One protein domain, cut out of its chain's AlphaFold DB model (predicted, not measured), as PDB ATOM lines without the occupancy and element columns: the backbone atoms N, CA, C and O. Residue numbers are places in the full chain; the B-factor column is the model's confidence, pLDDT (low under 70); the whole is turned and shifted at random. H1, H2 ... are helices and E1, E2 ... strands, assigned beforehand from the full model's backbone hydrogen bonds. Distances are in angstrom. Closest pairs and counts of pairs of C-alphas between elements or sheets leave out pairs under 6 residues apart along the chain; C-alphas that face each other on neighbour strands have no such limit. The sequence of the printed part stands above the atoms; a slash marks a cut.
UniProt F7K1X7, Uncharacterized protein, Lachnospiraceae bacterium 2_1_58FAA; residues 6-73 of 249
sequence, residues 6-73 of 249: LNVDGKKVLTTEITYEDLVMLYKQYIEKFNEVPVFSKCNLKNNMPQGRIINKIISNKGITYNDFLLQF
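AT A GLANCE: This is residues 6 to 73 of the 249 residues of an uncharacterized protein of Lachnospiraceae bacterium 2_1_58FAA (UniProt F7K1X7). Three helices, H1, H2 and H3, have their centres in a triangle; the long loop of residues 35 to 51 passes over one side of it, and the small hairpin E1 and E2 sits beside H1. The 68 printed residues run E1, E2, H1, H2, H3, mostly helix, with an antiparallel sheet E1 - E2. The whole is compact, radius of gyration of the C-alphas 10.9 A, spanning 28 by 25 by 19 A.

IN THESE COORDINATES: Find C-alpha 6 at (-21.458, -40.265, -46.210), where E1, residues 6 to 8, begins; E2 is residues 11 to 14. Next come H1, residues 20 to 34, 21.2 A; H2, 52 to 61, 14.1 A; and H3, 66 to 73, 11.8 A, ending at (-1.849, -42.290, -45.052).

HOW THE PARTS SIT: In the hairpin E1 and E2, find N 6 and O 13 within hydrogen-bond range, 2.8 A. Nearest between E1 and H1 are the C-alphas of Val 8 and Leu 26, 6.0 A. H1, with residues 20 to 23 alone, only just touches H2, 3 pairs of C-alphas within 8 A, closest Tyr 20 and Ile 58, 6.1 A; this helical hairpin runs opposite ways at a steep 44 degrees. H2 and H3 only just touch, only at the corner, 3 pairs, closest C-alphas Ile 59 and Tyr 66, 6.6 A. Every O i to N i+4 pair is within range in H1 and H2, 2 of 4 in H3.

THE WHOLE: The farthest C-alphas, Lys 33 and Gly 63, are 28.5 A apart. The printed part has no cut; the link H1 to H2 is long, 17 residues. No printed residue is under 70 in pLDDT.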
ATOM      1  N   LEU A   6     -22.698 -40.977 -46.493       94.06
ATOM      2  CA  LEU A   6     -21.458 -40.265 -46.210       94.06
ATOM      3  C   LEU A   6     -21.215 -39.211 -47.286       94.06
ATOM      4  O   LEU A   6     -21.657 -39.352 -48.425       94.06
ATOM      5  N   ASN A   7     -20.521 -38.147 -46.909       94.06
ATOM      6  CA  ASN A   7     -20.058 -37.113 -47.815       94.06
ATOM      7  C   ASN A   7     -18.646 -37.458 -48.298       94.06
ATOM      8  O   ASN A   7     -17.707 -37.387 -47.513       94.06
ATOM      9  N   VAL A   8     -18.506 -37.824 -49.566       93.62
ATOM     10  CA  VAL A   8     -17.229 -38.099 -50.224       93.62
ATOM     11  C   VAL A   8     -16.964 -36.950 -51.187       93.62
ATOM     12  O   VAL A   8     -17.612 -36.860 -52.225       93.62
ATOM     13  N   ASP A   9     -16.062 -36.039 -50.823       90.75
ATOM     14  CA  ASP A   9     -15.706 -34.873 -51.654       90.75
ATOM     15  C   ASP A   9     -16.920 -34.075 -52.194       90.75
ATOM     16  O   ASP A   9     -17.074 -33.808 -53.383       90.75
ATOM     17  N   GLY A  10     -17.877 -33.772 -51.313       87.75
ATOM     18  CA  GLY A  10     -19.113 -33.055 -51.649       87.75
ATOM     19  C   GLY A  10     -20.248 -33.941 -52.177       87.75
ATOM     20  O   GLY A  10     -21.395 -33.490 -52.234       87.75
ATOM     21  N   LYS A  11     -19.982 -35.209 -52.520       92.38
ATOM     22  CA  LYS A  11     -20.985 -36.156 -53.032       92.38
ATOM     23  C   LYS A  11     -21.589 -36.986 -51.903       92.38
ATOM     24  O   LYS A  11     -20.878 -37.543 -51.073       92.38
ATOM     25  N   LYS A  12     -22.918 -37.127 -51.887       93.56
ATOM     26  CA  LYS A  12     -23.613 -38.032 -50.957       93.56
ATOM     27  C   LYS A  12     -23.594 -39.458 -51.500       93.56
ATOM     28  O   LYS A  12     -24.259 -39.737 -52.491       93.56
ATOM     29  N   VAL A  13     -22.888 -40.349 -50.813       93.69
ATOM     30  CA  VAL A  13     -22.752 -41.768 -51.171       93.69
ATOM     31  C   VAL A  13     -23.384 -42.629 -50.084       93.69
ATOM     32  O   VAL A  13     -23.205 -42.370 -48.893       93.69
ATOM     33  N   LEU A  14     -24.159 -43.643 -50.468       92.62
ATOM     34  CA  LEU A  14     -24.773 -44.571 -49.520       92.62
ATOM     35  C   LEU A  14     -23.689 -45.422 -48.844       92.62
ATOM     36  O   LEU A  14     -22.801 -45.942 -49.514       92.62
ATOM     37  N   THR A  15     -23.768 -45.631 -47.526       89.56
ATOM     38  CA  THR A  15     -22.723 -46.353 -46.769       89.56
ATOM     39  C   THR A  15     -22.428 -47.760 -47.293       89.56
ATOM     40  O   THR A  15     -21.310 -48.243 -47.142       89.56
ATOM     41  N   THR A  16     -23.409 -48.430 -47.901       86.75
ATOM     42  CA  THR A  16     -23.270 -49.781 -48.468       86.75
ATOM     43  C   THR A  16     -22.652 -49.819 -49.864       86.75
ATOM     44  O   THR A  16     -22.271 -50.899 -50.306       86.75
ATOM     45  N   GLU A  17     -22.566 -48.677 -50.545       90.75
ATOM     46  CA  GLU A  17     -22.091 -48.538 -51.932       90.75
ATOM     47  C   GLU A  17     -20.704 -47.888 -52.018       90.75
ATOM     48  O   GLU A  17     -20.195 -47.655 -53.107       90.75
ATOM     49  N   ILE A  18     -20.081 -47.615 -50.869       93.38
ATOM     50  CA  ILE A  18     -18.742 -47.030 -50.787       93.38
ATOM     51  C   ILE A  18     -17.732 -47.931 -51.494       93.38
ATOM     52  O   ILE A  18     -17.587 -49.116 -51.170       93.38
ATOM     53  N   THR A  19     -17.006 -47.335 -52.434       94.69
ATOM     54  CA  THR A  19     -15.891 -47.968 -53.137       94.69
ATOM     55  C   THR A  19     -14.588 -47.850 -52.345       94.69
ATOM     56  O   THR A  19     -14.505 -47.189 -51.308       94.69
ATOM     57  N   TYR A  20     -13.531 -48.506 -52.823       93.31
ATOM     58  CA  TYR A  20     -12.208 -48.360 -52.217       93.31
ATOM     59  C   TYR A  20     -11.686 -46.925 -52.351       93.31
ATOM     60  O   TYR A  20     -11.109 -46.373 -51.419       93.31
ATOM     61  N   GLU A  21     -11.928 -46.308 -53.499       93.56
ATOM     62  CA  GLU A  21     -11.496 -44.959 -53.827       93.56
ATOM     63  C   GLU A  21     -12.243 -43.924 -52.967       93.56
ATOM     64  O   GLU A  21     -11.619 -43.011 -52.420       93.56
ATOM     65  N   ASP A  22     -13.544 -44.132 -52.735       94.94
ATOM     66  CA  ASP A  22     -14.329 -43.342 -51.779       94.94
ATOM     67  C   ASP A  22     -13.781 -43.479 -50.356       94.94
ATOM     68  O   ASP A  22     -13.626 -42.491 -49.638       94.94
ATOM     69  N   LEU A  23     -13.450 -44.706 -49.941       94.81
ATOM     70  CA  LEU A  23     -12.876 -44.973 -48.626       94.81
ATOM     71  C   LEU A  23     -11.534 -44.250 -48.439       94.81
ATOM     72  O   LEU A  23     -11.306 -43.654 -47.385       94.81
ATOM     73  N   VAL A  24     -10.668 -44.252 -49.457       93.25
ATOM     74  CA  VAL A  24      -9.404 -43.498 -49.442       93.25
ATOM     75  C   VAL A  24      -9.665 -42.002 -49.276       93.25
ATOM     76  O   VAL A  24      -8.997 -41.347 -48.474       93.25
ATOM     77  N   MET A  25     -10.642 -41.462 -50.005       94.56
ATOM     78  CA  MET A  25     -10.999 -40.048 -49.924       94.56
ATOM     79  C   MET A  25     -11.520 -39.667 -48.532       94.56
ATOM     80  O   MET A  25     -11.073 -38.678 -47.958       94.56
ATOM     81  N   LEU A  26     -12.389 -40.491 -47.945       95.00
ATOM     82  CA  LEU A  26     -12.925 -40.272 -46.598       95.00
ATOM     83  C   LEU A  26     -11.822 -40.239 -45.533       95.00
ATOM     84  O   LEU A  26     -11.845 -39.388 -44.644       95.00
ATOM     85  N   TYR A  27     -10.823 -41.121 -45.643       93.44
ATOM     86  CA  TYR A  27      -9.657 -41.103 -44.756       93.44
ATOM     87  C   TYR A  27      -8.834 -39.818 -44.919       93.44
ATOM     88  O   TYR A  27      -8.470 -39.216 -43.910       93.44
ATOM     89  N   LYS A  28      -8.597 -39.348 -46.154       90.88
ATOM     90  CA  LYS A  28      -7.908 -38.065 -46.400       90.88
ATOM     91  C   LYS A  28      -8.658 -36.888 -45.779       90.88
ATOM     92  O   LYS A  28      -8.060 -36.128 -45.027       90.88
ATOM     93  N   GLN A  29      -9.968 -36.793 -46.008       92.12
ATOM     94  CA  GLN A  29     -10.806 -35.723 -45.457       92.12
ATOM     95  C   GLN A  29     -10.823 -35.726 -43.922       92.12
ATOM     96  O   GLN A  29     -10.815 -34.668 -43.291       92.12
ATOM     97  N   TYR A  30     -10.830 -36.908 -43.296       92.38
ATOM     98  CA  TYR A  30     -10.718 -37.011 -41.843       92.38
ATOM     99  C   TYR A  30      -9.356 -36.498 -41.355       92.38
ATOM    100  O   TYR A  30      -9.302 -35.717 -40.405       92.38
ATOM    101  N   ILE A  31      -8.266 -36.911 -42.006       86.94
ATOM    102  CA  ILE A  31      -6.902 -36.510 -41.638       86.94
ATOM    103  C   ILE A  31      -6.718 -35.003 -41.795       86.94
ATOM    104  O   ILE A  31      -6.208 -34.368 -40.882       86.94
ATOM    105  N   GLU A  32      -7.183 -34.411 -42.892       85.94
ATOM    106  CA  GLU A  32      -7.139 -32.958 -43.091       85.94
ATOM    107  C   GLU A  32      -7.893 -32.204 -41.990       85.94
ATOM    108  O   GLU A  32      -7.449 -31.156 -41.528       85.94
ATOM    109  N   LYS A  33      -9.020 -32.757 -41.527       89.00
ATOM    110  CA  LYS A  33      -9.862 -32.122 -40.510       89.00
ATOM    111  C   LYS A  33      -9.316 -32.246 -39.087       89.00
ATOM    112  O   LYS A  33      -9.467 -31.317 -38.298       89.00
ATOM    113  N   PHE A  34      -8.765 -33.403 -38.728       85.25
ATOM    114  CA  PHE A  34      -8.403 -33.728 -37.343       85.25
ATOM    115  C   PHE A  34      -6.898 -33.886 -37.116       85.25
ATOM    116  O   PHE A  34      -6.473 -34.064 -35.976       85.25
ATOM    117  N   ASN A  35      -6.097 -33.812 -38.180       80.81
ATOM    118  CA  ASN A  35      -4.651 -34.021 -38.175       80.81
ATOM    119  C   ASN A  35      -4.227 -35.359 -37.531       80.81
ATOM    120  O   ASN A  35      -3.161 -35.472 -36.930       80.81
ATOM    121  N   GLU A  36      -5.080 -36.384 -37.635       81.38
ATOM    122  CA  GLU A  36      -4.829 -37.737 -37.135       81.38
ATOM    123  C   GLU A  36      -5.444 -38.779 -38.081       81.38
ATOM    124  O   GLU A  36      -6.470 -38.532 -38.718       81.38
ATOM    125  N   VAL A  37      -4.849 -39.973 -38.151       83.69
ATOM    126  CA  VAL A  37      -5.412 -41.089 -38.927       83.69
ATOM    127  C   VAL A  37      -6.521 -41.775 -38.117       83.69
ATOM    128  O   VAL A  37      -6.275 -42.172 -36.972       83.69
ATOM    129  N   PRO A  38      -7.732 -41.965 -38.675       85.38
ATOM    130  CA  PRO A  38      -8.842 -42.525 -37.917       85.38
ATOM    131  C   PRO A  38      -8.630 -44.016 -37.629       85.38
ATOM    132  O   PRO A  38      -8.488 -44.851 -38.524       85.38
ATOM    133  N   VAL A  39      -8.673 -44.366 -36.343       82.75
ATOM    134  CA  VAL A  39      -8.776 -45.754 -35.867       82.75
ATOM    135  C   VAL A  39     -10.239 -46.215 -35.850       82.75
ATOM    136  O   VAL A  39     -11.156 -45.395 -35.908       82.75
ATOM    137  N   PHE A  40     -10.497 -47.522 -35.720       83.38
ATOM    138  CA  PHE A  40     -11.863 -48.069 -35.790       83.38
ATOM    139  C   PHE A  40     -12.864 -47.414 -34.825       83.38
ATOM    140  O   PHE A  40     -14.027 -47.251 -35.185       83.38
ATOM    141  N   SER A  41     -12.442 -46.974 -33.635       82.75
ATOM    142  CA  SER A  41     -13.323 -46.263 -32.689       82.75
ATOM    143  C   SER A  41     -13.803 -44.899 -33.208       82.75
ATOM    144  O   SER A  41     -14.874 -44.423 -32.832       82.75
ATOM    145  N   LYS A  42     -13.034 -44.277 -34.108       86.44
ATOM    146  CA  LYS A  42     -13.359 -43.015 -34.783       86.44
ATOM    147  C   LYS A  42     -14.134 -43.226 -36.087       86.44
ATOM    148  O   LYS A  42     -14.678 -42.261 -36.618       86.44
ATOM    149  N   CYS A  43     -14.238 -44.466 -36.568       90.31
ATOM    150  CA  CYS A  43     -14.947 -44.836 -37.791       90.31
ATOM    151  C   CYS A  43     -16.464 -44.939 -37.546       90.31
ATOM    152  O   CYS A  43     -17.034 -46.025 -37.424       90.31
ATOM    153  N   ASN A  44     -17.112 -43.783 -37.401       90.56
ATOM    154  CA  ASN A  44     -18.539 -43.662 -37.119       90.56
ATOM    155  C   ASN A  44     -19.193 -42.540 -37.949       90.56
ATOM    156  O   ASN A  44     -18.520 -41.650 -38.469       90.56
ATOM    157  N   LEU A  45     -20.529 -42.557 -38.019       89.56
ATOM    158  CA  LEU A  45     -21.300 -41.592 -38.813       89.56
ATOM    159  C   LEU A  45     -21.105 -40.135 -38.359       89.56
ATOM    160  O   LEU A  45     -21.144 -39.243 -39.200       89.56
ATOM    161  N   LYS A  46     -20.854 -39.875 -37.063       90.25
ATOM    162  CA  LYS A  46     -20.608 -38.507 -36.555       90.25
ATOM    163  C   LYS A  46     -19.344 -37.900 -37.164       90.25
ATOM    164  O   LYS A  46     -19.277 -36.698 -37.389       90.25
ATOM    165  N   ASN A  47     -18.373 -38.753 -37.461       91.19
ATOM    166  CA  ASN A  47     -17.114 -38.392 -38.089       91.19
ATOM    167  C   ASN A  47     -17.145 -38.507 -39.617       91.19
ATOM    168  O   ASN A  47     -16.095 -38.384 -40.236       91.19
ATOM    169  N   ASN A  48     -18.317 -38.737 -40.222       93.69
ATOM    170  CA  ASN A  48     -18.458 -38.995 -41.656       93.69
ATOM    171  C   ASN A  48     -17.653 -40.224 -42.129       93.69
ATOM    172  O   ASN A  48     -17.116 -40.239 -43.228       93.69
ATOM    173  N   MET A  49     -17.567 -41.269 -41.297       93.81
ATOM    174  CA  MET A  49     -16.782 -42.470 -41.589       93.81
ATOM    175  C   MET A  49     -17.656 -43.733 -41.645       93.81
ATOM    176  O   MET A  49     -18.612 -43.863 -40.867       93.81
ATOM    177  N   PRO A  50     -17.329 -44.701 -42.521       92.62
ATOM    178  CA  PRO A  50     -18.019 -45.981 -42.574       92.62
ATOM    179  C   PRO A  50     -17.692 -46.827 -41.342       92.62
ATOM    180  O   PRO A  50     -16.634 -46.694 -40.738       92.62
ATOM    181  N   GLN A  51     -18.597 -47.729 -40.964       90.44
ATOM    182  CA  GLN A  51     -18.344 -48.649 -39.855       90.44
ATOM    183  C   GLN A  51     -17.249 -49.662 -40.212       90.44
ATOM    184  O   GLN A  51     -17.144 -50.093 -41.362       90.44
ATOM    185  N   GLY A  52     -16.511 -50.140 -39.204       89.06
ATOM    186  CA  GLY A  52     -15.393 -51.075 -39.391       89.06
ATOM    187  C   GLY A  52     -15.727 -52.333 -40.205       89.06
ATOM    188  O   GLY A  52     -14.902 -52.798 -40.983       89.06
ATOM    189  N   ARG A  53     -16.961 -52.852 -40.118       89.56
ATOM    190  CA  ARG A  53     -17.405 -54.002 -40.928       89.56
ATOM    191  C   ARG A  53     -17.430 -53.704 -42.434       89.56
ATOM    192  O   ARG A  53     -17.091 -54.578 -43.225       89.56
ATOM    193  N   ILE A  54     -17.832 -52.494 -42.825       91.12
ATOM    194  CA  ILE A  54     -17.865 -52.048 -44.228       91.12
ATOM    195  C   ILE A  54     -16.433 -51.836 -44.721       91.12
ATOM    196  O   ILE A  54     -16.067 -52.356 -45.770       91.12
ATOM    197  N   ILE A  55     -15.612 -51.164 -43.908       92.19
ATOM    198  CA  ILE A  55     -14.184 -50.939 -44.165       92.19
ATOM    199  C   ILE A  55     -13.469 -52.268 -44.436       92.19
ATOM    200  O   ILE A  55     -12.876 -52.447 -45.496       92.19
ATOM    201  N   ASN A  56     -13.600 -53.236 -43.523       91.00
ATOM    202  CA  ASN A  56     -12.967 -54.547 -43.663       91.00
ATOM    203  C   ASN A  56     -13.443 -55.291 -44.911       91.00
ATOM    204  O   ASN A  56     -12.634 -55.918 -45.582       91.00
ATOM    205  N   LYS A  57     -14.733 -55.206 -45.264       91.94
ATOM    206  CA  LYS A  57     -15.251 -55.824 -46.492       91.94
ATOM    207  C   LYS A  57     -14.583 -55.236 -47.741       91.94
ATOM    208  O   LYS A  57     -14.147 -55.992 -48.601       91.94
ATOM    209  N   ILE A  58     -14.494 -53.910 -47.835       92.62
ATOM    210  CA  ILE A  58     -13.895 -53.211 -48.985       92.62
ATOM    211  C   ILE A  58     -12.406 -53.562 -49.119       92.62
ATOM    212  O   ILE A  58     -11.934 -53.876 -50.209       92.62
ATOM    213  N   ILE A  59     -11.685 -53.547 -48.000       91.69
ATOM    214  CA  ILE A  59     -10.246 -53.819 -47.926       91.69
ATOM    215  C   ILE A  59      -9.942 -55.283 -48.272       91.69
ATOM    216  O   ILE A  59      -9.101 -55.543 -49.133       91.69
ATOM    217  N   SER A  60     -10.688 -56.236 -47.702       88.38
ATOM    218  CA  SER A  60     -10.542 -57.661 -48.022       88.38
ATOM    219  C   SER A  60     -10.828 -57.962 -49.493       88.38
ATOM    220  O   SER A  60     -10.129 -58.775 -50.090       88.38
ATOM    221  N   ASN A  61     -11.799 -57.277 -50.112       89.19
ATOM    222  CA  ASN A  61     -12.088 -57.433 -51.542       89.19
ATOM    223  C   ASN A  61     -10.921 -56.992 -52.446       89.19
ATOM    224  O   ASN A  61     -10.811 -57.475 -53.569       89.19
ATOM    225  N   LYS A  62     -10.054 -56.086 -51.974       86.25
ATOM    226  CA  LYS A  62      -8.829 -55.666 -52.677       86.25
ATOM    227  C   LYS A  62      -7.613 -56.542 -52.340       86.25
ATOM    228  O   LYS A  62      -6.546 -56.312 -52.896       86.25
ATOM    229  N   GLY A  63      -7.754 -57.528 -51.450       85.19
ATOM    230  CA  GLY A  63      -6.672 -58.444 -51.072       85.19
ATOM    231  C   GLY A  63      -5.570 -57.816 -50.214       85.19
ATOM    232  O   GLY A  63      -4.480 -58.373 -50.133       85.19
ATOM    233  N   ILE A  64      -5.833 -56.673 -49.578       83.81
ATOM    234  CA  ILE A  64      -4.874 -55.978 -48.705       83.81
ATOM    235  C   ILE A  64      -5.306 -56.082 -47.239       83.81
ATOM    236  O   ILE A  64      -6.476 -56.336 -46.950       83.81
ATOM    237  N   THR A  65      -4.389 -55.885 -46.289       84.25
ATOM    238  CA  THR A  65      -4.759 -55.822 -44.865       84.25
ATOM    239  C   THR A  65      -5.173 -54.409 -44.455       84.25
ATOM    240  O   THR A  65      -4.831 -53.421 -45.107       84.25
ATOM    241  N   TYR A  66      -5.885 -54.283 -43.329       84.12
ATOM    242  CA  TYR A  66      -6.232 -52.971 -42.768       84.12
ATOM    243  C   TYR A  66      -4.982 -52.128 -42.468       84.12
ATOM    244  O   TYR A  66      -4.986 -50.918 -42.675       84.12
ATOM    245  N   ASN A  67      -3.883 -52.762 -42.056       78.75
ATOM    246  CA  ASN A  67      -2.631 -52.053 -41.807       78.75
ATOM    247  C   ASN A  67      -1.972 -51.580 -43.105       78.75
ATOM    248  O   ASN A  67      -1.511 -50.443 -43.148       78.75
ATOM    249  N   ASP A  68      -1.978 -52.393 -44.168       81.88
ATOM    250  CA  ASP A  68      -1.476 -51.972 -45.488       81.88
ATOM    251  C   ASP A  68      -2.275 -50.784 -46.034       81.88
ATOM    252  O   ASP A  68      -1.715 -49.869 -46.637       81.88
ATOM    253  N   PHE A  69      -3.586 -50.767 -45.779       86.94
ATOM    254  CA  PHE A  69      -4.439 -49.627 -46.086       86.94
ATOM    255  C   PHE A  69      -4.034 -48.377 -45.291       86.94
ATOM    256  O   PHE A  69      -3.787 -47.327 -45.880       86.94
ATOM    257  N   LEU A  70      -3.899 -48.484 -43.966       84.12
ATOM    258  CA  LEU A  70      -3.532 -47.353 -43.106       84.12
ATOM    259  C   LEU A  70      -2.152 -46.764 -43.429       84.12
ATOM    260  O   LEU A  70      -1.981 -45.548 -43.372       84.12
ATOM    261  N   LEU A  71      -1.184 -47.604 -43.807       77.75
ATOM    262  CA  LEU A  71       0.175 -47.179 -44.159       77.75
ATOM    263  C   LEU A  71       0.227 -46.233 -45.369       77.75
ATOM    264  O   LEU A  71       1.203 -45.494 -45.514       77.75
ATOM    265  N   GLN A  72      -0.814 -46.208 -46.207       82.12
ATOM    266  CA  GLN A  72      -0.928 -45.266 -47.328       82.12
ATOM    267  C   GLN A  72      -1.108 -43.815 -46.860       82.12
ATOM    268  O   GLN A  72      -0.789 -42.891 -47.605       82.12
ATOM    269  N   PHE A  73      -1.575 -43.608 -45.628       80.44
ATOM    270  CA  PHE A  73      -1.849 -42.290 -45.052       80.44
ATOM    271  C   PHE A  73      -0.788 -41.832 -44.037       80.44
ATOM    272  O   PHE A  73      -0.966 -40.813 -43.374       80.44
TER     273      PHE A  73